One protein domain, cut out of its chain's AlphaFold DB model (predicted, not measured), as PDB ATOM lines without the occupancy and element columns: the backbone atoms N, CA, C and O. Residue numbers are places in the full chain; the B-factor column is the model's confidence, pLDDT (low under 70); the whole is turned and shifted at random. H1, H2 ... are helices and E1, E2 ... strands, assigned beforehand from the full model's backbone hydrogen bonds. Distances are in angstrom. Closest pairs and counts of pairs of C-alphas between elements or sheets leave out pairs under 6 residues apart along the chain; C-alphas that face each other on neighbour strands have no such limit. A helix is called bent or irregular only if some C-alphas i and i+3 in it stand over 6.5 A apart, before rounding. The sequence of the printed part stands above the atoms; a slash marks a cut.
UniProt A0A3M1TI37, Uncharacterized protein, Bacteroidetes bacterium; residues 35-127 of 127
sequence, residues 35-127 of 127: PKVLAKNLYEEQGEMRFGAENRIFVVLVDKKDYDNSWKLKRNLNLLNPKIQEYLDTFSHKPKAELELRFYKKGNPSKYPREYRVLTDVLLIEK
ATOM      1  N   PRO A  35      24.527  42.639  36.906       91.75
ATOM      2  CA  PRO A  35      23.955  41.380  36.427       91.75
ATOM      3  C   PRO A  35      24.204  41.115  34.934       91.75
ATOM      4  O   PRO A  35      24.216  39.963  34.494       91.75
ATOM      5  N   LYS A  36      24.475  42.163  34.138       91.06
ATOM      6  CA  LYS A  36      24.781  42.034  32.704       91.06
ATOM      7  C   LYS A  36      26.062  41.252  32.437       91.06
ATOM      8  O   LYS A  36      26.146  40.576  31.413       91.06
ATOM      9  N   VAL A  37      27.045  41.320  33.337       92.38
ATOM     10  CA  VAL A  37      28.290  40.542  33.210       92.38
ATOM     11  C   VAL A  37      27.982  39.049  33.271       92.38
ATOM     12  O   VAL A  37      28.478  38.287  32.438       92.38
ATOM     13  N   LEU A  38      27.095  38.643  34.184       94.00
ATOM     14  CA  LEU A  38      26.640  37.259  34.259       94.00
ATOM     15  C   LEU A  38      25.846  36.863  33.013       94.00
ATOM     16  O   LEU A  38      26.137  35.827  32.423       94.00
ATOM     17  N   ALA A  39      24.887  37.687  32.576       94.44
ATOM     18  CA  ALA A  39      24.121  37.413  31.359       94.44
ATOM     19  C   ALA A  39      25.044  37.195  30.151       94.44
ATOM     20  O   ALA A  39      24.895  36.212  29.426       94.44
ATOM     21  N   LYS A  40      26.046  38.068  29.978       94.19
ATOM     22  CA  LYS A  40      27.069  37.932  28.937       94.19
ATOM     23  C   LYS A  40      27.779  36.592  29.039       94.19
ATOM     24  O   LYS A  40      27.758  35.837  28.074       94.19
ATOM     25  N   ASN A  41      28.324  36.255  30.205       93.75
ATOM     26  CA  ASN A  41      29.020  34.986  30.394       93.75
ATOM     27  C   ASN A  41      28.125  33.771  30.071       93.75
ATOM     28  O   ASN A  41      28.560  32.864  29.364       93.75
ATOM     29  N   LEU A  42      26.855  33.793  30.490       93.31
ATOM     30  CA  LEU A  42      25.886  32.728  30.210       93.31
ATOM     31  C   LEU A  42      25.611  32.543  28.710       93.31
ATOM     32  O   LEU A  42      25.419  31.411  28.271       93.31
ATOM     33  N   TYR A  43      25.604  33.619  27.918       93.69
ATOM     34  CA  TYR A  43      25.474  33.546  26.459       93.69
ATOM     35  C   TYR A  43      26.777  33.121  25.760       93.69
ATOM     36  O   TYR A  43      26.752  32.360  24.788       93.69
ATOM     37  N   GLU A  44      27.933  33.584  26.236       92.88
ATOM     38  CA  GLU A  44      29.225  33.286  25.608       92.88
ATOM     39  C   GLU A  44      29.653  31.827  25.834       92.88
ATOM     40  O   GLU A  44      30.140  31.170  24.906       92.88
ATOM     41  N   GLU A  45      29.394  31.279  27.023       92.06
ATOM     42  CA  GLU A  45      29.797  29.928  27.439       92.06
ATOM     43  C   GLU A  45      28.772  28.832  27.083       92.06
ATOM     44  O   GLU A  45      28.911  27.683  27.504       92.06
ATOM     45  N   GLN A  46      27.740  29.126  26.279       89.31
ATOM     46  CA  GLN A  46      26.757  28.102  25.898       89.31
ATOM     47  C   GLN A  46      27.400  26.912  25.168       89.31
ATOM     48  O   GLN A  46      28.245  27.081  24.290       89.31
ATOM     49  N   GLY A  47      26.964  25.687  25.461       86.38
ATOM     50  CA  GLY A  47      27.364  24.522  24.664       86.38
ATOM     51  C   GLY A  47      26.848  24.624  23.224       86.38
ATOM     52  O   GLY A  47      25.779  25.184  22.999       86.38
ATOM     53  N   GLU A  48      27.567  24.060  22.247       84.81
ATOM     54  CA  GLU A  48      27.213  24.206  20.821       84.81
ATOM     55  C   GLU A  48      25.789  23.743  20.490       84.81
ATOM     56  O   GLU A  48      25.066  24.439  19.787       84.81
ATOM     57  N   MET A  49      25.350  22.610  21.047       84.56
ATOM     58  CA  MET A  49      23.997  22.072  20.831       84.56
ATOM     59  C   MET A  49      22.884  22.902  21.488       84.56
ATOM     60  O   MET A  49      21.709  22.667  21.236       84.56
ATOM     61  N   ARG A  50      23.243  23.832  22.378       82.44
ATOM     62  CA  ARG A  50      22.313  24.716  23.098       82.44
ATOM     63  C   ARG A  50      22.548  26.181  22.756       82.44
ATOM     64  O   ARG A  50      22.020  27.059  23.435       82.44
ATOM     65  N   PHE A  51      23.384  26.441  21.752       87.19
ATOM     66  CA  PHE A  51      23.656  27.794  21.330       87.19
ATOM     67  C   PHE A  51      22.388  28.393  20.736       87.19
ATOM     68  O   PHE A  51      21.781  27.833  19.825       87.19
ATOM     69  N   GLY A  52      22.031  29.562  21.244       86.81
ATOM     70  CA  GLY A  52      20.924  30.329  20.718       86.81
ATOM     71  C   GLY A  52      21.040  31.772  21.177       86.81
ATOM     72  O   GLY A  52      21.335  32.037  22.345       86.81
ATOM     73  N   ALA A  53      20.848  32.689  20.233       90.25
ATOM     74  CA  ALA A  53      20.861  34.127  20.464       90.25
ATOM     75  C   ALA A  53      19.432  34.683  20.569       90.25
ATOM     76  O   ALA A  53      19.150  35.779  20.095       90.25
ATOM     77  N   GLU A  54      18.506  33.913  21.138       93.31
ATOM     78  CA  GLU A  54      17.180  34.402  21.489       93.31
ATOM     79  C   GLU A  54      17.209  35.256  22.764       93.31
ATOM     80  O   GLU A  54      18.105  35.143  23.608       93.31
ATOM     81  N   ASN A  55      16.194  36.105  22.912       94.06
ATOM     82  CA  ASN A  55      15.976  36.894  24.119       94.06
ATOM     83  C   ASN A  55      15.642  35.961  25.290       94.06
ATOM     84  O   ASN A  55      14.739  35.130  25.180       94.06
ATOM     85  N   ARG A  56      16.358  36.089  26.411       93.50
ATOM     86  CA  ARG A  56      16.156  35.261  27.609       93.50
ATOM     87  C   ARG A  56      16.155  36.116  28.865       93.50
ATOM     88  O   ARG A  56      16.945  37.048  28.980       93.50
ATOM     89  N   ILE A  57      15.325  35.739  29.827       92.62
ATOM     90  CA  ILE A  57      15.423  36.218  31.206       92.62
ATOM     91  C   ILE A  57      16.050  35.088  32.016       92.62
ATOM     92  O   ILE A  57      15.547  33.962  32.006       92.62
ATOM     93  N   PHE A  58      17.158  35.365  32.695       93.75
ATOM     94  CA  PHE A  58      17.820  34.387  33.545       93.75
ATOM     95  C   PHE A  58      17.327  34.523  34.977       93.75
ATOM     96  O   PHE A  58      17.484  35.571  35.592       93.75
ATOM     97  N   VAL A  59      16.784  33.442  35.526       92.75
ATOM     98  CA  VAL A  59      16.505  33.345  36.960       92.75
ATOM     99  C   VAL A  59      17.665  32.602  37.608       92.75
ATOM    100  O   VAL A  59      17.878  31.417  37.346       92.75
ATOM    101  N   VAL A  60      18.431  33.309  38.429       92.81
ATOM    102  CA  VAL A  60      19.639  32.793  39.075       92.81
ATOM    103  C   VAL A  60      19.346  32.626  40.556       92.81
ATOM    104  O   VAL A  60      18.999  33.587  41.236       92.81
ATOM    105  N   LEU A  61      19.460  31.397  41.051       92.88
ATOM    106  CA  LEU A  61      19.167  31.055  42.440       92.88
ATOM    107  C   LEU A  61      20.473  30.841  43.199       92.88
ATOM    108  O   LEU A  61      21.298  30.035  42.766       92.88
ATOM    109  N   VAL A  62      20.637  31.521  44.331       91.88
ATOM    110  CA  VAL A  62      21.824  31.413  45.185       91.88
ATOM    111  C   VAL A  62      21.398  31.220  46.636       91.88
ATOM    112  O   VAL A  62      20.747  32.080  47.217       91.88
ATOM    113  N   ASP A  63      21.778  30.099  47.241       90.69
ATOM    114  CA  ASP A  63      21.681  29.905  48.689       90.69
ATOM    115  C   ASP A  63      23.064  30.177  49.293       90.69
ATOM    116  O   ASP A  63      23.997  29.401  49.086       90.69
ATOM    117  N   LYS A  64      23.228  31.289  50.019       86.75
ATOM    118  CA  LYS A  64      24.539  31.658  50.587       86.75
ATOM    119  C   LYS A  64      24.970  30.721  51.710       86.75
ATOM    120  O   LYS A  64      26.151  30.682  52.052       86.75
ATOM    121  N   LYS A  65      24.028  29.971  52.291       84.88
ATOM    122  CA  LYS A  65      24.302  28.959  53.317       84.88
ATOM    123  C   LYS A  65      24.694  27.625  52.689       84.88
ATOM    124  O   LYS A  65      25.445  26.870  53.301       84.88
ATOM    125  N   ASP A  66      24.213  27.344  51.478       85.56
ATOM    126  CA  ASP A  66      24.489  26.103  50.753       85.56
ATOM    127  C   ASP A  66      24.562  26.318  49.233       85.56
ATOM    128  O   ASP A  66      23.668  25.946  48.466       85.56
ATOM    129  N   TYR A  67      25.682  26.899  48.792       85.69
ATOM    130  CA  TYR A  67      25.951  27.197  47.386       85.69
ATOM    131  C   TYR A  67      25.740  25.991  46.463       85.69
ATOM    132  O   TYR A  67      25.128  26.131  45.401       85.69
ATOM    133  N   ASP A  68      26.199  24.808  46.876       85.31
ATOM    134  CA  ASP A  68      26.165  23.597  46.052       85.31
ATOM    135  C   ASP A  68      24.725  23.067  45.888       85.31
ATOM    136  O   ASP A  68      24.380  22.476  44.861       85.31
ATOM    137  N   ASN A  69      23.844  23.346  46.856       86.19
ATOM    138  CA  ASN A  69      22.424  23.008  46.791       86.19
ATOM    139  C   ASN A  69      21.499  24.197  46.497       86.19
ATOM    140  O   ASN A  69      20.284  24.067  46.676       86.19
ATOM    141  N   SER A  70      22.014  25.303  45.951       88.50
ATOM    142  CA  SER A  70      21.192  26.456  45.536       88.50
ATOM    143  C   SER A  70      20.047  26.056  44.597       88.50
ATOM    144  O   SER A  70      18.959  26.626  44.632       88.50
ATOM    145  N   TRP A  71      20.232  24.994  43.802       85.06
ATOM    146  CA  TRP A  71      19.193  24.442  42.931       85.06
ATOM    147  C   TRP A  71      17.942  23.965  43.689       85.06
ATOM    148  O   TRP A  71      16.868  23.901  43.089       85.06
ATOM    149  N   LYS A  72      18.033  23.637  44.987       88.50
ATOM    150  CA  LYS A  72      16.878  23.252  45.816       88.50
ATOM    151  C   LYS A  72      15.927  24.427  46.045       88.50
ATOM    152  O   LYS A  72      14.730  24.189  46.217       88.50
ATOM    153  N   LEU A  73      16.411  25.673  45.959       88.06
ATOM    154  CA  LEU A  73      15.579  26.877  46.072       88.06
ATOM    155  C   LEU A  73      14.463  26.919  45.031       88.06
ATOM    156  O   LEU A  73      13.405  27.470  45.318       88.06
ATOM    157  N   LYS A  74      14.634  26.254  43.879       87.75
ATOM    158  CA  LYS A  74      13.599  26.159  42.836       87.75
ATOM    159  C   LYS A  74      12.277  25.560  43.340       87.75
ATOM    160  O   LYS A  74      11.235  25.771  42.737       87.75
ATOM    161  N   ARG A  75      12.326  24.770  44.423       89.44
ATOM    162  CA  ARG A  75      11.148  24.150  45.052       89.44
ATOM    163  C   ARG A  75      10.454  25.079  46.049       89.44
ATOM    164  O   ARG A  75       9.327  24.803  46.442       89.44
ATOM    165  N   ASN A  76      11.110  26.156  46.476       89.94
ATOM    166  CA  ASN A  76      10.554  27.107  47.427       89.94
ATOM    167  C   ASN A  76       9.683  28.143  46.703       89.94
ATOM    168  O   ASN A  76      10.059  29.305  46.566       89.94
ATOM    169  N   LEU A  77       8.510  27.712  46.230       88.56
ATOM    170  CA  LEU A  77       7.588  28.573  45.481       88.56
ATOM    171  C   LEU A  77       7.135  29.796  46.291       88.56
ATOM    172  O   LEU A  77       6.946  30.864  45.722       88.56
ATOM    173  N   ASN A  78       7.058  29.672  47.619       90.50
ATOM    174  CA  ASN A  78       6.721  30.785  48.510       90.50
ATOM    175  C   ASN A  78       7.760  31.915  48.461       90.50
ATOM    176  O   ASN A  78       7.407  33.070  48.663       90.50
ATOM    177  N   LEU A  79       9.029  31.593  48.182       89.00
ATOM    178  CA  LEU A  79      10.087  32.583  47.976       89.00
ATOM    179  C   LEU A  79      10.116  33.099  46.530       89.00
ATOM    180  O   LEU A  79      10.323  34.288  46.306       89.00
ATOM    181  N   LEU A  80       9.928  32.210  45.551       90.44
ATOM    182  CA  LEU A  80      10.078  32.538  44.130       90.44
ATOM    183  C   LEU A  80       8.914  33.357  43.583       90.44
ATOM    184  O   LEU A  80       9.151  34.357  42.914       90.44
ATOM    185  N   ASN A  81       7.677  32.949  43.870       92.00
ATOM    186  CA  ASN A  81       6.476  33.586  43.337       92.00
ATOM    187  C   ASN A  81       6.439  35.097  43.603       92.00
ATOM    188  O   ASN A  81       6.309  35.834  42.630       92.00
ATOM    189  N   PRO A  82       6.614  35.596  44.847       93.69
ATOM    190  CA  PRO A  82       6.574  37.039  45.080       93.69
ATOM    191  C   PRO A  82       7.704  37.775  44.354       93.69
ATOM    192  O   PRO A  82       7.477  38.860  43.833       93.69
ATOM    193  N   LYS A  83       8.903  37.181  44.258       92.75
ATOM    194  CA  LYS A  83      10.055  37.803  43.586       92.75
ATOM    195  C   LYS A  83       9.905  37.861  42.070       92.75
ATOM    196  O   LYS A  83      10.279  38.854  41.454       92.75
ATOM    197  N   ILE A  84       9.356  36.808  41.470       92.31
ATOM    198  CA  ILE A  84       9.049  36.779  40.038       92.31
ATOM    199  C   ILE A  84       7.918  37.761  39.734       92.31
ATOM    200  O   ILE A  84       8.016  38.491  38.755       92.31
ATOM    201  N   GLN A  85       6.886  37.822  40.579       92.81
ATOM    202  CA  GLN A  85       5.779  38.755  40.390       92.81
ATOM    203  C   GLN A  85       6.252  40.212  40.473       92.81
ATOM    204  O   GLN A  85       6.017  40.974  39.545       92.81
ATOM    205  N   GLU A  86       7.027  40.559  41.508       93.12
ATOM    206  CA  GLU A  86       7.662  41.876  41.669       93.12
ATOM    207  C   GLU A  86       8.497  42.264  40.435       93.12
ATOM    208  O   GLU A  86       8.425  43.391  39.934       93.12
ATOM    209  N   TYR A  87       9.262  41.311  39.900       92.62
ATOM    210  CA  TYR A  87      10.023  41.511  38.673       92.62
ATOM    211  C   TYR A  87       9.112  41.767  37.460       92.62
ATOM    212  O   TYR A  87       9.362  42.702  36.704       92.62
ATOM    213  N   LEU A  88       8.057  40.971  37.263       91.88
ATOM    214  CA  LEU A  88       7.149  41.114  36.120       91.88
ATOM    215  C   LEU A  88       6.347  42.421  36.176       91.88
ATOM    216  O   LEU A  88       6.195  43.078  35.147       91.88
ATOM    217  N   ASP A  89       5.899  42.827  37.365       92.50
ATOM    218  CA  ASP A  89       5.136  44.063  37.570       92.50
ATOM    219  C   ASP A  89       5.984  45.304  37.231       92.50
ATOM    220  O   ASP A  89       5.501  46.272  36.637       92.50
ATOM    221  N   THR A  90       7.282  45.259  37.541       89.75
ATOM    222  CA  THR A  90       8.228  46.349  37.253       89.75
ATOM    223  C   THR A  90       8.851  46.267  35.857       89.75
ATOM    224  O   THR A  90       9.322  47.283  35.345       89.75
ATOM    225  N   PHE A  91       8.808  45.106  35.193       88.88
ATOM    226  CA  PHE A  91       9.441  44.880  33.889       88.88
ATOM    227  C   PHE A  91       8.935  45.834  32.801       88.88
ATOM    228  O   PHE A  91       9.719  46.310  31.984       88.88
ATOM    229  N   SER A  92       7.639  46.159  32.815       82.50
ATOM    230  CA  SER A  92       7.021  47.093  31.861       82.50
ATOM    231  C   SER A  92       7.626  48.505  31.897       82.50
ATOM    232  O   SER A  92       7.577  49.217  30.896       82.50
ATOM    233  N   HIS A  93       8.238  48.890  33.019       87.75
ATOM    234  CA  HIS A  93       8.867  50.193  33.219       87.75
ATOM    235  C   HIS A  93      10.352  50.205  32.827       87.75
ATOM    236  O   HIS A  93      10.970  51.270  32.823       87.75
ATOM    237  N   LYS A  94      10.944  49.046  32.500       87.56
ATOM    238  CA  LYS A  94      12.364  48.972  32.151       87.56
ATOM    239  C   LYS A  94      12.614  49.529  30.750       87.56
ATOM    240  O   LYS A  94      11.990  49.080  29.782       87.56
ATOM    241  N   PRO A  95      13.559  50.467  30.587       90.94
ATOM    242  CA  PRO A  95      13.908  50.964  29.271       90.94
ATOM    243  C   PRO A  95      14.600  49.862  28.467       90.94
ATOM    244  O   PRO A  95      15.465  49.140  28.957       90.94
ATOM    245  N   LYS A  96      14.280  49.774  27.174       89.12
ATOM    246  CA  LYS A  96      14.873  48.779  26.266       89.12
ATOM    247  C   LYS A  96      16.409  48.782  26.287       89.12
ATOM    248  O   LYS A  96      17.016  47.720  26.212       89.12
ATOM    249  N   ALA A  97      17.031  49.954  26.428       89.12
ATOM    250  CA  ALA A  97      18.486  50.095  26.504       89.12
ATOM    251  C   ALA A  97      19.106  49.339  27.699       89.12
ATOM    252  O   ALA A  97      20.232  48.846  27.612       89.12
ATOM    253  N   GLU A  98      18.370  49.188  28.804       89.31
ATOM    254  CA  GLU A  98      18.818  48.380  29.940       89.31
ATOM    255  C   GLU A  98      18.781  46.884  29.634       89.31
ATOM    256  O   GLU A  98      19.608  46.152  30.164       89.31
ATOM    257  N   LEU A  99      17.922  46.433  28.723       92.31
ATOM    258  CA  LEU A  99      17.822  45.026  28.332       92.31
ATOM    259  C   LEU A  99      18.819  44.643  27.235       92.31
ATOM    260  O   LEU A  99      19.126  43.466  27.056       92.31
ATOM    261  N   GLU A 100      19.328  45.612  26.474       94.75
ATOM    262  CA  GLU A 100      20.258  45.331  25.385       94.75
ATOM    263  C   GLU A 100      21.595  44.784  25.901       94.75
ATOM    264  O   GLU A 100      22.260  45.365  26.771       94.75
ATOM    265  N   LEU A 101      22.000  43.663  25.304       95.19
ATOM    266  CA  LEU A 101      23.275  43.006  25.530       95.19
ATOM    267  C   LEU A 101      23.903  42.596  24.200       95.19
ATOM    268  O   LEU A 101      23.238  42.077  23.300       95.19
ATOM    269  N   ARG A 102      25.218  42.801  24.107       94.50
ATOM    270  CA  ARG A 102      26.049  42.346  22.993       94.50
ATOM    271  C   ARG A 102      27.091  41.355  23.486       94.50
ATOM    272  O   ARG A 102      27.697  41.579  24.537       94.50
ATOM    273  N   PHE A 103      27.293  40.274  22.744       92.69
ATOM    274  CA  PHE A 103      28.214  39.211  23.146       92.69
ATOM    275  C   PHE A 103      28.835  38.490  21.947       92.69
ATOM    276  O   PHE A 103      28.301  38.527  20.834       92.69
ATOM    277  N   TYR A 104      29.947  37.795  22.195       90.25
ATOM    278  CA  TYR A 104      30.623  36.963  21.202       90.25
ATOM    279  C   TYR A 104      30.616  35.514  21.652       90.25
ATOM    280  O   TYR A 104      31.101  35.180  22.730       90.25
ATOM    281  N   LYS A 105      30.085  34.619  20.820       87.25
ATOM    282  CA  LYS A 105      30.046  33.212  21.199       87.25
ATOM    283  C   LYS A 105      31.467  32.659  21.316       87.25
ATOM    284  O   LYS A 105      32.202  32.618  20.332       87.25
ATOM    285  N   LYS A 106      31.831  32.166  22.502       82.19
ATOM    286  CA  LYS A 106      33.123  31.514  22.715       82.19
ATOM    287  C   LYS A 106      33.156  30.174  21.984       82.19
ATOM    288  O   LYS A 106      32.217  29.380  22.084       82.19
ATOM    289  N   GLY A 107      34.222  29.920  21.238       80.12
ATOM    290  CA  GLY A 107      34.360  28.730  20.403       80.12
ATOM    291  C   GLY A 107      35.239  29.014  19.195       80.12
ATOM    292  O   GLY A 107      36.015  29.964  19.201       80.12
ATOM    293  N   ASN A 108      35.118  28.192  18.153       71.56
ATOM    294  CA  ASN A 108      35.878  28.383  16.923       71.56
ATOM    295  C   ASN A 108      35.452  29.702  16.232       71.56
ATOM    296  O   ASN A 108      34.291  29.796  15.818       71.56
ATOM    297  N   PRO A 109      36.353  30.691  16.066       71.69
ATOM    298  CA  PRO A 109      36.033  31.965  15.419       71.69
ATOM    299  C   PRO A 109      35.506  31.790  13.993       71.69
ATOM    300  O   PRO A 109      34.625  32.533  13.577       71.69
ATOM    301  N   SER A 110      35.957  30.761  13.269       76.19
ATOM    302  CA  SER A 110      35.451  30.435  11.930       76.19
ATOM    303  C   SER A 110      33.990  29.974  11.944       76.19
ATOM    304  O   SER A 110      33.292  30.111  10.944       76.19
ATOM    305  N   LYS A 111      33.512  29.433  13.073       71.50
ATOM    306  CA  LYS A 111      32.126  28.973  13.257       71.50
ATOM    307  C   LYS A 111      31.213  30.076  13.798       71.50
ATOM    308  O   LYS A 111      30.042  30.128  13.430       71.50
ATOM    309  N   TYR A 112      31.741  30.975  14.632       75.31
ATOM    310  CA  TYR A 112      30.988  32.095  15.209       75.31
ATOM    311  C   TYR A 112      31.716  33.442  15.032       75.31
ATOM    312  O   TYR A 112      32.082  34.076  16.020       75.31
ATOM    313  N   PRO A 113      31.896  33.934  13.793       73.56
ATOM    314  CA  PRO A 113      32.719  35.118  13.524       73.56
ATOM    315  C   PRO A 113      32.044  36.455  13.872       73.56
ATOM    316  O   PRO A 113      32.610  37.514  13.615       73.56
ATOM    317  N   ARG A 114      30.811  36.441  14.396       84.44
ATOM    318  CA  ARG A 114      29.960  37.634  14.514       84.44
ATOM    319  C   ARG A 114      29.557  37.950  15.951       84.44
ATOM    320  O   ARG A 114      29.383  37.050  16.769       84.44
ATOM    321  N   GLU A 115      29.356  39.241  16.206       92.00
ATOM    322  CA  GLU A 115      28.700  39.765  17.408       92.00
ATOM    323  C   GLU A 115      27.200  39.426  17.370       92.00
ATOM    324  O   GLU A 115      26.548  39.564  16.332       92.00
ATOM    325  N   TYR A 116      26.648  39.013  18.507       92.31
ATOM    326  CA  TYR A 116      25.217  38.788  18.694       92.31
ATOM    327  C   TYR A 116      24.612  39.892  19.554       92.31
ATOM    328  O   TYR A 116      25.274  40.432  20.441       92.31
ATOM    329  N   ARG A 117      23.339  40.213  19.300       94.88
ATOM    330  CA  ARG A 117      22.571  41.209  20.055       94.88
ATOM    331  C   ARG A 117      21.281  40.590  20.551       94.88
ATOM    332  O   ARG A 117      20.553  39.998  19.757       94.88
ATOM    333  N   VAL A 118      21.012  40.744  21.839       95.19
ATOM    334  CA  VAL A 118      19.835  40.184  22.507       95.19
ATOM    335  C   VAL A 118      19.256  41.184  23.494       95.19
ATOM    336  O   VAL A 118      19.955  42.078  23.973       95.19
ATOM    337  N   LEU A 119      17.974  41.011  23.798       95.12
ATOM    338  CA  LEU A 119      17.329  41.602  24.961       95.12
ATOM    339  C   LEU A 119      17.329  40.560  26.074       95.12
ATOM    340  O   LEU A 119      16.807  39.457  25.901       95.12
ATOM    341  N   THR A 120      17.943  40.887  27.200       95.06
ATOM    342  CA  THR A 120      18.080  39.970  28.322       95.06
ATOM    343  C   THR A 120      18.052  40.707  29.643       95.06
ATOM    344  O   THR A 120      18.350  41.895  29.722       95.06
ATOM    345  N   ASP A 121      17.694  39.970  30.681       93.88
ATOM    346  CA  ASP A 121      17.701  40.452  32.046       93.88
ATOM    347  C   ASP A 121      18.042  39.300  32.990       93.88
ATOM    348  O   ASP A 121      17.933  38.122  32.627       93.88
ATOM    349  N   VAL A 122      18.451  39.640  34.205       93.81
ATOM    350  CA  VAL A 122      18.836  38.672  35.229       93.81
ATOM    351  C   VAL A 122      18.081  38.971  36.512       93.81
ATOM    352  O   VAL A 122      18.275  40.007  37.143       93.81
ATOM    353  N   LEU A 123      17.258  38.016  36.929       93.12
ATOM    354  CA  LEU A 123      16.617  37.995  38.232       93.12
ATOM    355  C   LEU A 123      17.447  37.119  39.176       93.12
ATOM    356  O   LEU A 123      17.380  35.889  39.124       93.12
ATOM    357  N   LEU A 124      18.236  37.759  40.035       92.19
ATOM    358  CA  LEU A 124      18.989  37.089  41.092       92.19
ATOM    359  C   LEU A 124      18.105  36.926  42.336       92.19
ATOM    360  O   LEU A 124      17.629  37.911  42.896       92.19
ATOM    361  N   ILE A 125      17.900  35.686  42.781       90.81
ATOM    362  CA  ILE A 125      17.143  35.355  43.993       90.81
ATOM    363  C   ILE A 125      18.086  34.686  44.984       90.81
ATOM    364  O   ILE A 125      18.677  33.643  44.698       90.81
ATOM    365  N   GLU A 126      18.196  35.289  46.162       88.75
ATOM    366  CA  GLU A 126      19.150  34.893  47.192       88.75
ATOM    367  C   GLU A 126      18.434  34.456  48.474       88.75
ATOM    368  O   GLU A 126      17.395  35.021  48.828       88.75
ATOM    369  N   LYS A 127      18.998  33.470  49.178       84.12
ATOM    370  CA  LYS A 127      18.548  33.010  50.501       84.12
ATOM    371  C   LYS A 127      19.717  32.900  51.481       84.12
ATOM    372  O   LYS A 127      20.842  32.586  51.025       84.12
TER     373      LYS A 127
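AT A GLANCE: This is residues 35 to 127 of the 127 residues of an uncharacterized protein of Bacteroidetes bacterium (UniProt A0A3M1TI37). A narrow, strongly twisted sheet of three strands is built along one long bent strand, E3, with E2 beside its first part and E1 beside its last part, and the sheet curls round the helix H1. The long helix H3 lies slantwise over E3, H2 sits by the end of E1, and the little H4 leads straight into E2, while the loop of the hairpin E2 and E3 holds Ser 110, at the far end of the longest distance from Asn 78 in H3. The printed part has 93 residues with four named helices and three named strands, in the order H1 E1 H2 H3 H4 E2 E3, of the class mixed, helices and strands. The sheet runs E1 E3 E2 and is mixed, parallel between E1 and E3 and antiparallel between E3 and E2. The whole is only just loose, close to compact, with a radius of gyration of the C-alphas of 15.2 A and spans of 46 by 34 by 19 A.

HOW THE PARTS SIT: Begin at E3, residues 115 to 126, the inner strand, which bends by 63 degrees at residue 119. Its pairing is staggered: residues 115 to 119 pair with E2, residues 100 to 104, and residues 120 to 126 with E1, residues 56 to 62. E2 and E3 form a hairpin, antiparallel at 112 degrees; look at N 101 and O 118, 2.9 A apart, within hydrogen-bond range. E1 and E3 are parallel at 32 degrees, and there N 123 and O 58 are 2.8 A apart, also within range. E1 and E2 are edge strands, apart from each other. H1, residues 35 to 44, is on the sheet, which curls round it, and the two make two layers, a helix on one face of a sheet; the closest C-alphas of H1 and E3 are those of Pro 35 and Val 122, 5.9 A. H2, residues 67 to 75, is on the sheet over E1, and only just stands up from it, rising 40.3 degrees; the closest C-alphas are those of Val 62 and Ser 70, 5.0 A. H3, residues 77 to 91, is on the sheet over E3 at a height over the sheet of 10.3 A, slantwise to the strands at 41 degrees to E3 on the local plane; the C-alphas of Tyr 87 and Leu 123 come closest, at 7.5 A. H2 and H3 are close but not clearly touching, about perpendicular at 83 degrees, with the C-alphas of Lys 74 and Leu 80 closest at 7.4 A. H4, residues 96 to 99, is on the sheet but over none of its strands; its closest C-alpha to E3 is that of Leu 99, 4.8 A from that of Leu 119. H1 has every O i to N i+4 pair within hydrogen-bond range, H3 has 9 of 11, H2 has 0 of 5 but 5 of 6 O i to N i+3 pairs, and H4 is too short for an i+4 pair.

IN THESE COORDINATES: Find C-alpha 115 at (28.700, 39.765, 17.408); from there E3 runs 31.7 A to C-alpha 126 at (19.150, 34.893, 47.192). E1, residues 56 to 62, measures 18.9 A and E2, residues 100 to 104, 14.0 A. H1 starts the printed part at C-alpha 35, (23.955, 41.380, 36.427), and ends at residue 44. H3, residues 77 to 91, is 20.1 A long and neither bent nor irregular, but only just: C-alphas 79 and 82 are 6.4 A apart. H2, residues 67 to 75, is irregular, with C-alphas 68 and 71 standing 7.7 A apart. H4 covers residues 96 to 99.

THE WHOLE: The two C-alphas farthest apart are those of Asn 78 and Ser 110, 46.5 A. The printed part has no cut and ends at Lys 127, the chain's last residue. The link from H1 to E1 is long, with 11 residues, and that from E2 to E3 is short, with 10. The mean pLDDT of the printed part is 89.2, and no printed residue of this model is under 70.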